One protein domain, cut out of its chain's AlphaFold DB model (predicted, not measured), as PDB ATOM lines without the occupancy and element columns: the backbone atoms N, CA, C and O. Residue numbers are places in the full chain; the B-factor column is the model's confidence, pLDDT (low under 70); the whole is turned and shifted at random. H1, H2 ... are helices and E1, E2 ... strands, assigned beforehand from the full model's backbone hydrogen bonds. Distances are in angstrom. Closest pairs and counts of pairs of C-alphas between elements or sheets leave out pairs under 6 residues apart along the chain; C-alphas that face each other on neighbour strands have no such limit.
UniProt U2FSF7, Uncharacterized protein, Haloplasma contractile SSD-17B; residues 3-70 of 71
ATOM      1  N   LEU A   3       2.924 -41.027 -25.765       83.75
ATOM      2  CA  LEU A   3       1.844 -41.347 -26.693       83.75
ATOM      3  C   LEU A   3       2.123 -42.717 -27.288       83.75
ATOM      4  O   LEU A   3       3.240 -42.962 -27.735       83.75
ATOM      5  N   LEU A   4       1.113 -43.574 -27.321       86.94
ATOM      6  CA  LEU A   4       1.109 -44.750 -28.174       86.94
ATOM      7  C   LEU A   4       0.385 -44.370 -29.466       86.94
ATOM      8  O   LEU A   4      -0.747 -43.893 -29.419       86.94
ATOM      9  N   VAL A   5       1.039 -44.546 -30.608       85.31
ATOM     10  CA  VAL A   5       0.530 -44.140 -31.921       85.31
ATOM     11  C   VAL A   5       0.452 -45.356 -32.832       85.31
ATOM     12  O   VAL A   5       1.363 -46.177 -32.861       85.31
ATOM     13  N   GLN A   6      -0.627 -45.459 -33.605       85.06
ATOM     14  CA  GLN A   6      -0.754 -46.436 -34.681       85.06
ATOM     15  C   GLN A   6      -1.483 -45.790 -35.852       85.06
ATOM     16  O   GLN A   6      -2.664 -45.469 -35.747       85.06
ATOM     17  N   SER A   7      -0.805 -45.616 -36.985       82.69
ATOM     18  CA  SER A   7      -1.375 -44.958 -38.169       82.69
ATOM     19  C   SER A   7      -1.972 -43.571 -37.854       82.69
ATOM     20  O   SER A   7      -1.227 -42.609 -37.689       82.69
ATOM     21  N   ASP A   8      -3.301 -43.452 -37.790       78.50
ATOM     22  CA  ASP A   8      -4.078 -42.224 -37.586       78.50
ATOM     23  C   ASP A   8      -4.702 -42.104 -36.183       78.50
ATOM     24  O   ASP A   8      -5.406 -41.131 -35.901       78.50
ATOM     25  N   ARG A   9      -4.427 -43.060 -35.292       80.38
ATOM     26  CA  ARG A   9      -4.921 -43.089 -33.909       80.38
ATOM     27  C   ARG A   9      -3.786 -42.968 -32.901       80.38
ATOM     28  O   ARG A   9      -2.670 -43.429 -33.136       80.38
ATOM     29  N   PHE A  10      -4.093 -42.345 -31.767       81.25
ATOM     30  CA  PHE A  10      -3.183 -42.232 -30.636       81.25
ATOM     31  C   PHE A  10      -3.932 -42.404 -29.315       81.25
ATOM     32  O   PHE A  10      -5.130 -42.129 -29.237       81.25
ATOM     33  N   CYS A  11      -3.211 -42.816 -28.279       81.56
ATOM     34  CA  CYS A  11      -3.681 -42.782 -26.900       81.56
ATOM     35  C   CYS A  11      -2.545 -42.374 -25.957       81.56
ATOM     36  O   CYS A  11      -1.358 -42.446 -26.298       81.56
ATOM     37  N   GLU A  12      -2.909 -41.902 -24.770       81.69
ATOM     38  CA  GLU A  12      -1.931 -41.567 -23.744       81.69
ATOM     39  C   GLU A  12      -1.480 -42.839 -23.025       81.69
ATOM     40  O   GLU A  12      -2.287 -43.646 -22.568       81.69
ATOM     41  N   LEU A  13      -0.169 -42.999 -22.893       81.38
ATOM     42  CA  LEU A  13       0.466 -44.120 -22.224       81.38
ATOM     43  C   LEU A  13       1.282 -43.602 -21.038       81.38
ATOM     44  O   LEU A  13       2.186 -42.765 -21.166       81.38
ATOM     45  N   ASN A  14       0.978 -44.126 -19.856       77.44
ATOM     46  CA  ASN A  14       1.790 -43.923 -18.670       77.44
ATOM     47  C   ASN A  14       2.519 -45.222 -18.328       77.44
ATOM     48  O   ASN A  14       1.876 -46.234 -18.060       77.44
ATOM     49  N   ILE A  15       3.850 -45.166 -18.331       72.38
ATOM     50  CA  ILE A  15       4.726 -46.289 -18.001       72.38
ATOM     51  C   ILE A  15       5.404 -45.943 -16.680       72.38
ATOM     52  O   ILE A  15       6.238 -45.041 -16.613       72.38
ATOM     53  N   SER A  16       5.029 -46.650 -15.623       70.19
ATOM     54  CA  SER A  16       5.729 -46.642 -14.340       70.19
ATOM     55  C   SER A  16       6.205 -48.058 -14.028       70.19
ATOM     56  O   SER A  16       5.666 -49.010 -14.586       70.19
ATOM     57  N   LYS A  17       7.198 -48.206 -13.140       59.44
ATOM     58  CA  LYS A  17       7.818 -49.509 -12.823       59.44
ATOM     59  C   LYS A  17       6.817 -50.619 -12.477       59.44
ATOM     60  O   LYS A  17       7.128 -51.774 -12.723       59.44
ATOM     61  N   ASP A  18       5.645 -50.254 -11.958       57.03
ATOM     62  CA  ASP A  18       4.650 -51.203 -11.454       57.03
ATOM     63  C   ASP A  18       3.270 -51.061 -12.127       57.03
ATOM     64  O   ASP A  18       2.363 -51.839 -11.837       57.03
ATOM     65  N   ILE A  19       3.062 -50.044 -12.977       57.47
ATOM     66  CA  ILE A  19       1.751 -49.742 -13.574       57.47
ATOM     67  C   ILE A  19       1.930 -49.206 -14.993       57.47
ATOM     68  O   ILE A  19       2.559 -48.159 -15.188       57.47
ATOM     69  N   ILE A  20       1.301 -49.891 -15.947       63.94
ATOM     70  CA  ILE A  20       1.070 -49.436 -17.317       63.94
ATOM     71  C   ILE A  20      -0.404 -49.044 -17.416       63.94
ATOM     72  O   ILE A  20      -1.277 -49.892 -17.256       63.94
ATOM     73  N   ASN A  21      -0.682 -47.763 -17.656       63.88
ATOM     74  CA  ASN A  21      -2.043 -47.278 -17.877       63.88
ATOM     75  C   ASN A  21      -2.155 -46.689 -19.279       63.88
ATOM     76  O   ASN A  21      -1.396 -45.781 -19.632       63.88
ATOM     77  N   LEU A  22      -3.131 -47.181 -20.036       63.94
ATOM     78  CA  LEU A  22      -3.552 -46.625 -21.313       63.94
ATOM     79  C   LEU A  22      -4.789 -45.753 -21.057       63.94
ATOM     80  O   LEU A  22      -5.803 -46.227 -20.547       63.94
ATOM     81  N   PHE A  23      -4.693 -44.460 -21.347       59.19
ATOM     82  CA  PHE A  23      -5.793 -43.508 -21.205       59.19
ATOM     83  C   PHE A  23      -6.396 -43.215 -22.588       59.19
ATOM     84  O   PHE A  23      -5.673 -43.010 -23.562       59.19
ATOM     85  N   ASP A  24      -7.731 -43.167 -22.653       58.22
ATOM     86  CA  ASP A  24      -8.524 -42.732 -23.818       58.22
ATOM     87  C   ASP A  24      -8.584 -43.658 -25.053       58.22
ATOM     88  O   ASP A  24      -8.803 -43.205 -26.177       58.22
ATOM     89  N   PHE A  25      -8.549 -44.985 -24.877       57.97
ATOM     90  CA  PHE A  25      -9.060 -45.873 -25.931       57.97
ATOM     91  C   PHE A  25     -10.583 -45.716 -26.078       57.97
ATOM     92  O   PHE A  25     -11.383 -46.298 -25.338       57.97
ATOM     93  N   SER A  26     -11.024 -44.955 -27.079       54.91
ATOM     94  CA  SER A  26     -12.405 -45.031 -27.549       54.91
ATOM     95  C   SER A  26     -12.645 -46.428 -28.140       54.91
ATOM     96  O   SER A  26     -12.018 -46.796 -29.129       54.91
ATOM     97  N   LYS A  27     -13.527 -47.216 -27.505       55.34
ATOM     98  CA  LYS A  27     -13.918 -48.587 -27.901       55.34
ATOM     99  C   LYS A  27     -14.157 -48.727 -29.422       55.34
ATOM    100  O   LYS A  27     -14.727 -47.798 -29.999       55.34
ATOM    101  N   PRO A  28     -13.857 -49.893 -30.041       46.97
ATOM    102  CA  PRO A  28     -13.748 -51.226 -29.433       46.97
ATOM    103  C   PRO A  28     -12.368 -51.877 -29.655       46.97
ATOM    104  O   PRO A  28     -12.181 -52.585 -30.636       46.97
ATOM    105  N   TYR A  29     -11.417 -51.685 -28.734       62.19
ATOM    106  CA  TYR A  29     -10.040 -52.181 -28.915       62.19
ATOM    107  C   TYR A  29      -9.471 -52.879 -27.673       62.19
ATOM    108  O   TYR A  29      -8.279 -52.812 -27.408       62.19
ATOM    109  N   VAL A  30     -10.326 -53.577 -26.915       68.06
ATOM    110  CA  VAL A  30      -9.916 -54.312 -25.699       68.06
ATOM    111  C   VAL A  30      -8.811 -55.334 -25.999       68.06
ATOM    112  O   VAL A  30      -7.932 -55.532 -25.173       68.06
ATOM    113  N   GLU A  31      -8.825 -55.967 -27.176       76.00
ATOM    114  CA  GLU A  31      -7.787 -56.935 -27.567       76.00
ATOM    115  C   GLU A  31      -6.440 -56.261 -27.870       76.00
ATOM    116  O   GLU A  31      -5.424 -56.715 -27.355       76.00
ATOM    117  N   GLU A  32      -6.434 -55.153 -28.625       76.69
ATOM    118  CA  GLU A  32      -5.212 -54.379 -28.921       76.69
ATOM    119  C   GLU A  32      -4.614 -53.784 -27.631       76.69
ATOM    120  O   GLU A  32      -3.402 -53.785 -27.440       76.69
ATOM    121  N   GLU A  33      -5.461 -53.316 -26.708       76.75
ATOM    122  CA  GLU A  33      -5.037 -52.816 -25.395       76.75
ATOM    123  C   GLU A  33      -4.337 -53.910 -24.571       76.75
ATOM    124  O   GLU A  33      -3.269 -53.680 -24.001       76.75
ATOM    125  N   ILE A  34      -4.912 -55.119 -24.546       79.75
ATOM    126  CA  ILE A  34      -4.325 -56.280 -23.863       79.75
ATOM    127  C   ILE A  34      -2.995 -56.680 -24.511       79.75
ATOM    128  O   ILE A  34      -2.045 -56.976 -23.791       79.75
ATOM    129  N   GLU A  35      -2.910 -56.679 -25.842       83.88
ATOM    130  CA  GLU A  35      -1.680 -56.994 -26.577       83.88
ATOM    131  C   GLU A  35      -0.544 -56.038 -26.194       83.88
ATOM    132  O   GLU A  35       0.535 -56.484 -25.806       83.88
ATOM    133  N   VAL A  36      -0.814 -54.729 -26.195       85.19
ATOM    134  CA  VAL A  36       0.161 -53.697 -25.811       85.19
ATOM    135  C   VAL A  36       0.625 -53.872 -24.364       85.19
ATOM    136  O   VAL A  36       1.822 -53.786 -24.086       85.19
ATOM    137  N   ILE A  37      -0.303 -54.112 -23.430       82.81
ATOM    138  CA  ILE A  37       0.029 -54.303 -22.011       82.81
ATOM    139  C   ILE A  37       0.876 -55.563 -21.814       82.81
ATOM    140  O   ILE A  37       1.854 -55.517 -21.063       82.81
ATOM    141  N   ASN A  38       0.529 -56.670 -22.475       84.56
ATOM    142  CA  ASN A  38       1.276 -57.922 -22.372       84.56
ATOM    143  C   ASN A  38       2.703 -57.756 -22.899       84.56
ATOM    144  O   ASN A  38       3.641 -58.082 -22.179       84.56
ATOM    145  N   GLU A  39       2.874 -57.166 -24.084       86.94
ATOM    146  CA  GLU A  39       4.197 -56.930 -24.673       86.94
ATOM    147  C   GLU A  39       5.071 -56.064 -23.752       86.94
ATOM    148  O   GLU A  39       6.209 -56.404 -23.432       86.94
ATOM    149  N   LEU A  40       4.523 -54.956 -23.241       86.38
ATOM    150  CA  LEU A  40       5.239 -54.094 -22.301       86.38
ATOM    151  C   LEU A  40       5.619 -54.825 -21.006       86.38
ATOM    152  O   LEU A  40       6.709 -54.600 -20.475       86.38
ATOM    153  N   THR A  41       4.741 -55.694 -20.505       83.31
ATOM    154  CA  THR A  41       4.987 -56.493 -19.297       83.31
ATOM    155  C   THR A  41       6.111 -57.500 -19.530       83.31
ATOM    156  O   THR A  41       7.037 -57.564 -18.724       83.31
ATOM    157  N   GLU A  42       6.098 -58.215 -20.657       86.31
ATOM    158  CA  GLU A  42       7.145 -59.179 -21.019       86.31
ATOM    159  C   GLU A  42       8.528 -58.517 -21.113       86.31
ATOM    160  O   GLU A  42       9.520 -59.061 -20.620       86.31
ATOM    161  N   ILE A  43       8.602 -57.302 -21.669       84.88
ATOM    162  CA  ILE A  43       9.851 -56.530 -21.755       84.88
ATOM    163  C   ILE A  43      10.387 -56.169 -20.363       84.88
ATOM    164  O   ILE A  43      11.598 -56.252 -20.132       84.88
ATOM    165  N   ILE A  44       9.506 -55.749 -19.449       83.88
ATOM    166  CA  ILE A  44       9.870 -55.339 -18.084       83.88
ATOM    167  C   ILE A  44      10.293 -56.552 -17.249       83.88
ATOM    168  O   ILE A  44      11.326 -56.498 -16.585       83.88
ATOM    169  N   GLU A  45       9.529 -57.645 -17.290       83.25
ATOM    170  CA  GLU A  45       9.813 -58.860 -16.517       83.25
ATOM    171  C   GLU A  45      11.033 -59.625 -17.047       83.25
ATOM    172  O   GLU A  45      11.773 -60.237 -16.275       83.25
ATOM    173  N   GLY A  46      11.288 -59.571 -18.357       80.31
ATOM    174  CA  GLY A  46      12.402 -60.267 -18.998       80.31
ATOM    175  C   GLY A  46      13.785 -59.652 -18.751       80.31
ATOM    176  O   GLY A  46      14.785 -60.224 -19.197       80.31
ATOM    177  N   GLN A  47      13.887 -58.490 -18.089       78.12
ATOM    178  CA  GLN A  47      15.149 -57.756 -17.942       78.12
ATOM    179  C   GLN A  47      15.337 -57.143 -16.543       78.12
ATOM    180  O   GLN A  47      14.659 -56.189 -16.174       78.12
ATOM    181  N   ASP A  48      16.385 -57.573 -15.823       69.88
ATOM    182  CA  ASP A  48      16.743 -57.084 -14.472       69.88
ATOM    183  C   ASP A  48      16.948 -55.555 -14.363       69.88
ATOM    184  O   ASP A  48      16.941 -55.004 -13.263       69.88
ATOM    185  N   ASN A  49      17.183 -54.850 -15.480       71.44
ATOM    186  CA  ASN A  49      17.378 -53.394 -15.527       71.44
ATOM    187  C   ASN A  49      16.957 -52.797 -16.884       71.44
ATOM    188  O   ASN A  49      17.791 -52.304 -17.659       71.44
ATOM    189  N   VAL A  50      15.656 -52.825 -17.179       79.19
ATOM    190  CA  VAL A  50      15.082 -52.075 -18.305       79.19
ATOM    191  C   VAL A  50      15.114 -50.570 -18.019       79.19
ATOM    192  O   VAL A  50      14.628 -50.089 -16.996       79.19
ATOM    193  N   THR A  51      15.718 -49.813 -18.934       84.44
ATOM    194  CA  THR A  51      15.614 -48.349 -18.969       84.44
ATOM    195  C   THR A  51      14.454 -47.955 -19.875       84.44
ATOM    196  O   THR A  51      14.140 -48.693 -20.807       84.44
ATOM    197  N   GLU A  52      13.874 -46.769 -19.667       82.00
ATOM    198  CA  GLU A  52      12.804 -46.243 -20.534       82.00
ATOM    199  C   GLU A  52      13.180 -46.330 -22.023       82.00
ATOM    200  O   GLU A  52      12.444 -46.912 -22.811       82.00
ATOM    201  N   ASP A  53      14.377 -45.860 -22.393       85.00
ATOM    202  CA  ASP A  53      14.844 -45.869 -23.788       85.00
ATOM    203  C   ASP A  53      14.939 -47.277 -24.392       85.00
ATOM    204  O   ASP A  53      14.704 -47.464 -25.584       85.00
ATOM    205  N   LYS A  54      15.294 -48.282 -23.579       87.19
ATOM    206  CA  LYS A  54      15.386 -49.673 -24.042       87.19
ATOM    207  C   LYS A  54      14.004 -50.265 -24.245       87.19
ATOM    208  O   LYS A  54      13.803 -50.950 -25.238       87.19
ATOM    209  N   LEU A  55      13.086 -49.988 -23.323       86.94
ATOM    210  CA  LEU A  55      11.706 -50.436 -23.419       86.94
ATOM    211  C   LEU A  55      11.039 -49.859 -24.666       86.94
ATOM    212  O   LEU A  55      10.521 -50.621 -25.473       86.94
ATOM    213  N   VAL A  56      11.129 -48.539 -24.863       88.56
ATOM    214  CA  VAL A  56      10.541 -47.855 -26.027       88.56
ATOM    215  C   VAL A  56      11.119 -48.407 -27.324       88.56
ATOM    216  O   VAL A  56      10.376 -48.768 -28.232       88.56
ATOM    217  N   LYS A  57      12.449 -48.527 -27.405       90.62
ATOM    218  CA  LYS A  57      13.102 -49.072 -28.595       90.62
ATOM    219  C   LYS A  57      12.634 -50.497 -28.895       90.62
ATOM    220  O   LYS A  57      12.316 -50.796 -30.038       90.62
ATOM    221  N   HIS A  58      12.622 -51.363 -27.887       90.06
ATOM    222  CA  HIS A  58      12.280 -52.766 -28.072       90.06
ATOM    223  C   HIS A  58      10.818 -52.936 -28.490       90.06
ATOM    224  O   HIS A  58      10.536 -53.648 -29.446       90.06
ATOM    225  N   PHE A  59       9.905 -52.219 -27.837       90.44
ATOM    226  CA  PHE A  59       8.482 -52.253 -28.157       90.44
ATOM    227  C   PHE A  59       8.192 -51.792 -29.598       90.44
ATOM    228  O   PHE A  59       7.471 -52.472 -30.330       90.44
ATOM    229  N   ASN A  60       8.796 -50.683 -30.047       90.81
ATOM    230  CA  ASN A  60       8.603 -50.176 -31.414       90.81
ATOM    231  C   ASN A  60       9.252 -51.083 -32.484       90.81
ATOM    232  O   ASN A  60       8.887 -51.018 -33.653       90.81
ATOM    233  N   GLU A  61      10.237 -51.912 -32.116       90.81
ATOM    234  CA  GLU A  61      10.841 -52.903 -33.020       90.81
ATOM    235  C   GLU A  61       9.984 -54.176 -33.164       90.81
ATOM    236  O   GLU A  61      10.109 -54.873 -34.174       90.81
ATOM    237  N   GLN A  62       9.139 -54.489 -32.174       87.38
ATOM    238  CA  GLN A  62       8.359 -55.734 -32.114       87.38
ATOM    239  C   GLN A  62       6.883 -55.576 -32.488       87.38
ATOM    240  O   GLN A  62       6.259 -56.539 -32.935       87.38
ATOM    241  N   THR A  63       6.326 -54.377 -32.344       87.00
ATOM    242  CA  THR A  63       4.902 -54.119 -32.578       87.00
ATOM    243  C   THR A  63       4.674 -53.233 -33.803       87.00
ATOM    244  O   THR A  63       5.599 -52.675 -34.387       87.00
ATOM    245  N   ASN A  64       3.415 -53.093 -34.217       87.88
ATOM    246  CA  ASN A  64       3.007 -52.116 -35.231       87.88
ATOM    247  C   ASN A  64       2.626 -50.750 -34.620       87.88
ATOM    248  O   ASN A  64       2.012 -49.928 -35.305       87.88
ATOM    249  N   PHE A  65       2.953 -50.537 -33.346       87.38
ATOM    250  CA  PHE A  65       2.708 -49.314 -32.599       87.38
ATOM    251  C   PHE A  65       4.026 -48.576 -32.351       87.38
ATOM    252  O   PHE A  65       5.080 -49.186 -32.189       87.38
ATOM    253  N   ASP A  66       3.942 -47.255 -32.234       89.25
ATOM    254  CA  ASP A  66       5.059 -46.411 -31.829       89.25
ATOM    255  C   ASP A  66       4.782 -45.766 -30.472       89.25
ATOM    256  O   ASP A  66       3.803 -45.038 -30.303       89.25
ATOM    257  N   ILE A  67       5.684 -45.968 -29.513       89.38
ATOM    258  CA  ILE A  67       5.728 -45.183 -28.281       89.38
ATOM    259  C   ILE A  67       6.571 -43.926 -28.522       89.38
ATOM    260  O   ILE A  67       7.758 -44.002 -28.844       89.38
ATOM    261  N   ILE A  68       5.968 -42.753 -28.328       87.94
ATOM    262  CA  ILE A  68       6.599 -41.441 -28.498       87.94
ATOM    263  C   ILE A  68       6.630 -40.716 -27.153       87.94
ATOM    264  O   ILE A  68       5.599 -40.509 -26.510       87.94
ATOM    265  N   LYS A  69       7.817 -40.284 -26.719       86.56
ATOM    266  CA  LYS A  69       7.983 -39.482 -25.500       86.56
ATOM    267  C   LYS A  69       7.567 -38.030 -25.765       86.56
ATOM    268  O   LYS A  69       8.109 -37.392 -26.663       86.56
ATOM    269  N   ILE A  70       6.620 -37.512 -24.980       81.69
ATOM    270  CA  ILE A  70       6.075 -36.142 -25.116       81.69
ATOM    271  C   ILE A  70       6.703 -35.133 -24.132       81.69
ATOM    272  O   ILE A  70       6.334 -33.960 -24.132       81.69
TER     273      ILE A  70
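AT A GLANCE: This is residues 3 to 70 of the 71 residues of an uncharacterized protein of Haloplasma contractile SSD-17B (UniProt U2FSF7). A twisted, curled sheet of four strands is covered on one face by two helices and bare on the other, with the longer helix H1 over the E3 and E2 side and H2 over the opposite edge, E4. The helices run at a steep angle to each other and meet where the later part of H1 passes H2; the free-standing residues 27 to 32 stick out at one end. The printed part has 68 residues, with E1, E2, E3, H1, H2 and E4 in that order along the chain. The sheet's order is E3, E2, E1, E4, antiparallel throughout, and the class is mixed, helices and strands. The whole is compact, with a radius of gyration of the C-alphas of 11.4 A, yet elongated, spanning 34 by 20 by 18 A.

IN THESE COORDINATES: In the sheet, E2, residues 9 to 16, is 22.6 A long. E1 is residues 3 to 6, beginning at C-alpha 3 at (1.844, -41.347, -26.693). E3 is residues 19 to 23, 12.4 A long, and E4 is residues 66 to 69, ending at C-alpha 69 at (7.983, -39.482, -25.500). H1, residues 30 to 45, is 22.2 A long and begins at C-alpha 30 at (-9.916, -54.312, -25.699). H2, residues 52 to 62, is 15.6 A long.

HOW THE PARTS SIT: E1, E2 and E3 form a meander, each strand the antiparallel neighbour of the one before, in two hairpins. E2 is staggered: its residues 9 to 12 pair with E1, for instance N 4 and O 11 at 2.9 A, and its residues 12 to 16 with E3, for instance N 14 and O 21 at 2.9 A. E4 is antiparallel to E1, with N 3 and O 68 at 2.8 A. The sheet is only just strongly twisted, its C-alphas up to 4.2 A off the best plane. H1 is on it at a height of 9.4 A, over E3 and E2, and runs along the strands, at 24 degrees to E3 on the local plane; the closest C-alphas of H1 and E3 are those of Ile 37 and Ile 20, 6.8 A apart. H2 is on the same face at a height of 8.7 A, over E4, at 15 degrees to it on the local plane. H1, with residues 39 to 44 alone, touches H2; the closest C-alphas are those of Ile 43 and Leu 55, 6.6 A apart. They run opposite ways at a steep tilt of 54 degrees. In H1 and H2 every O i to N i+4 pair is within hydrogen-bond range.

THE WHOLE: The two C-alphas farthest apart, those of Lys 27 and Asp 48, are 34.5 A apart. The printed part has no cut and no long link. The mean pLDDT of the printed part is 78.4; residues 17 to 30 and residue 48 are under 70.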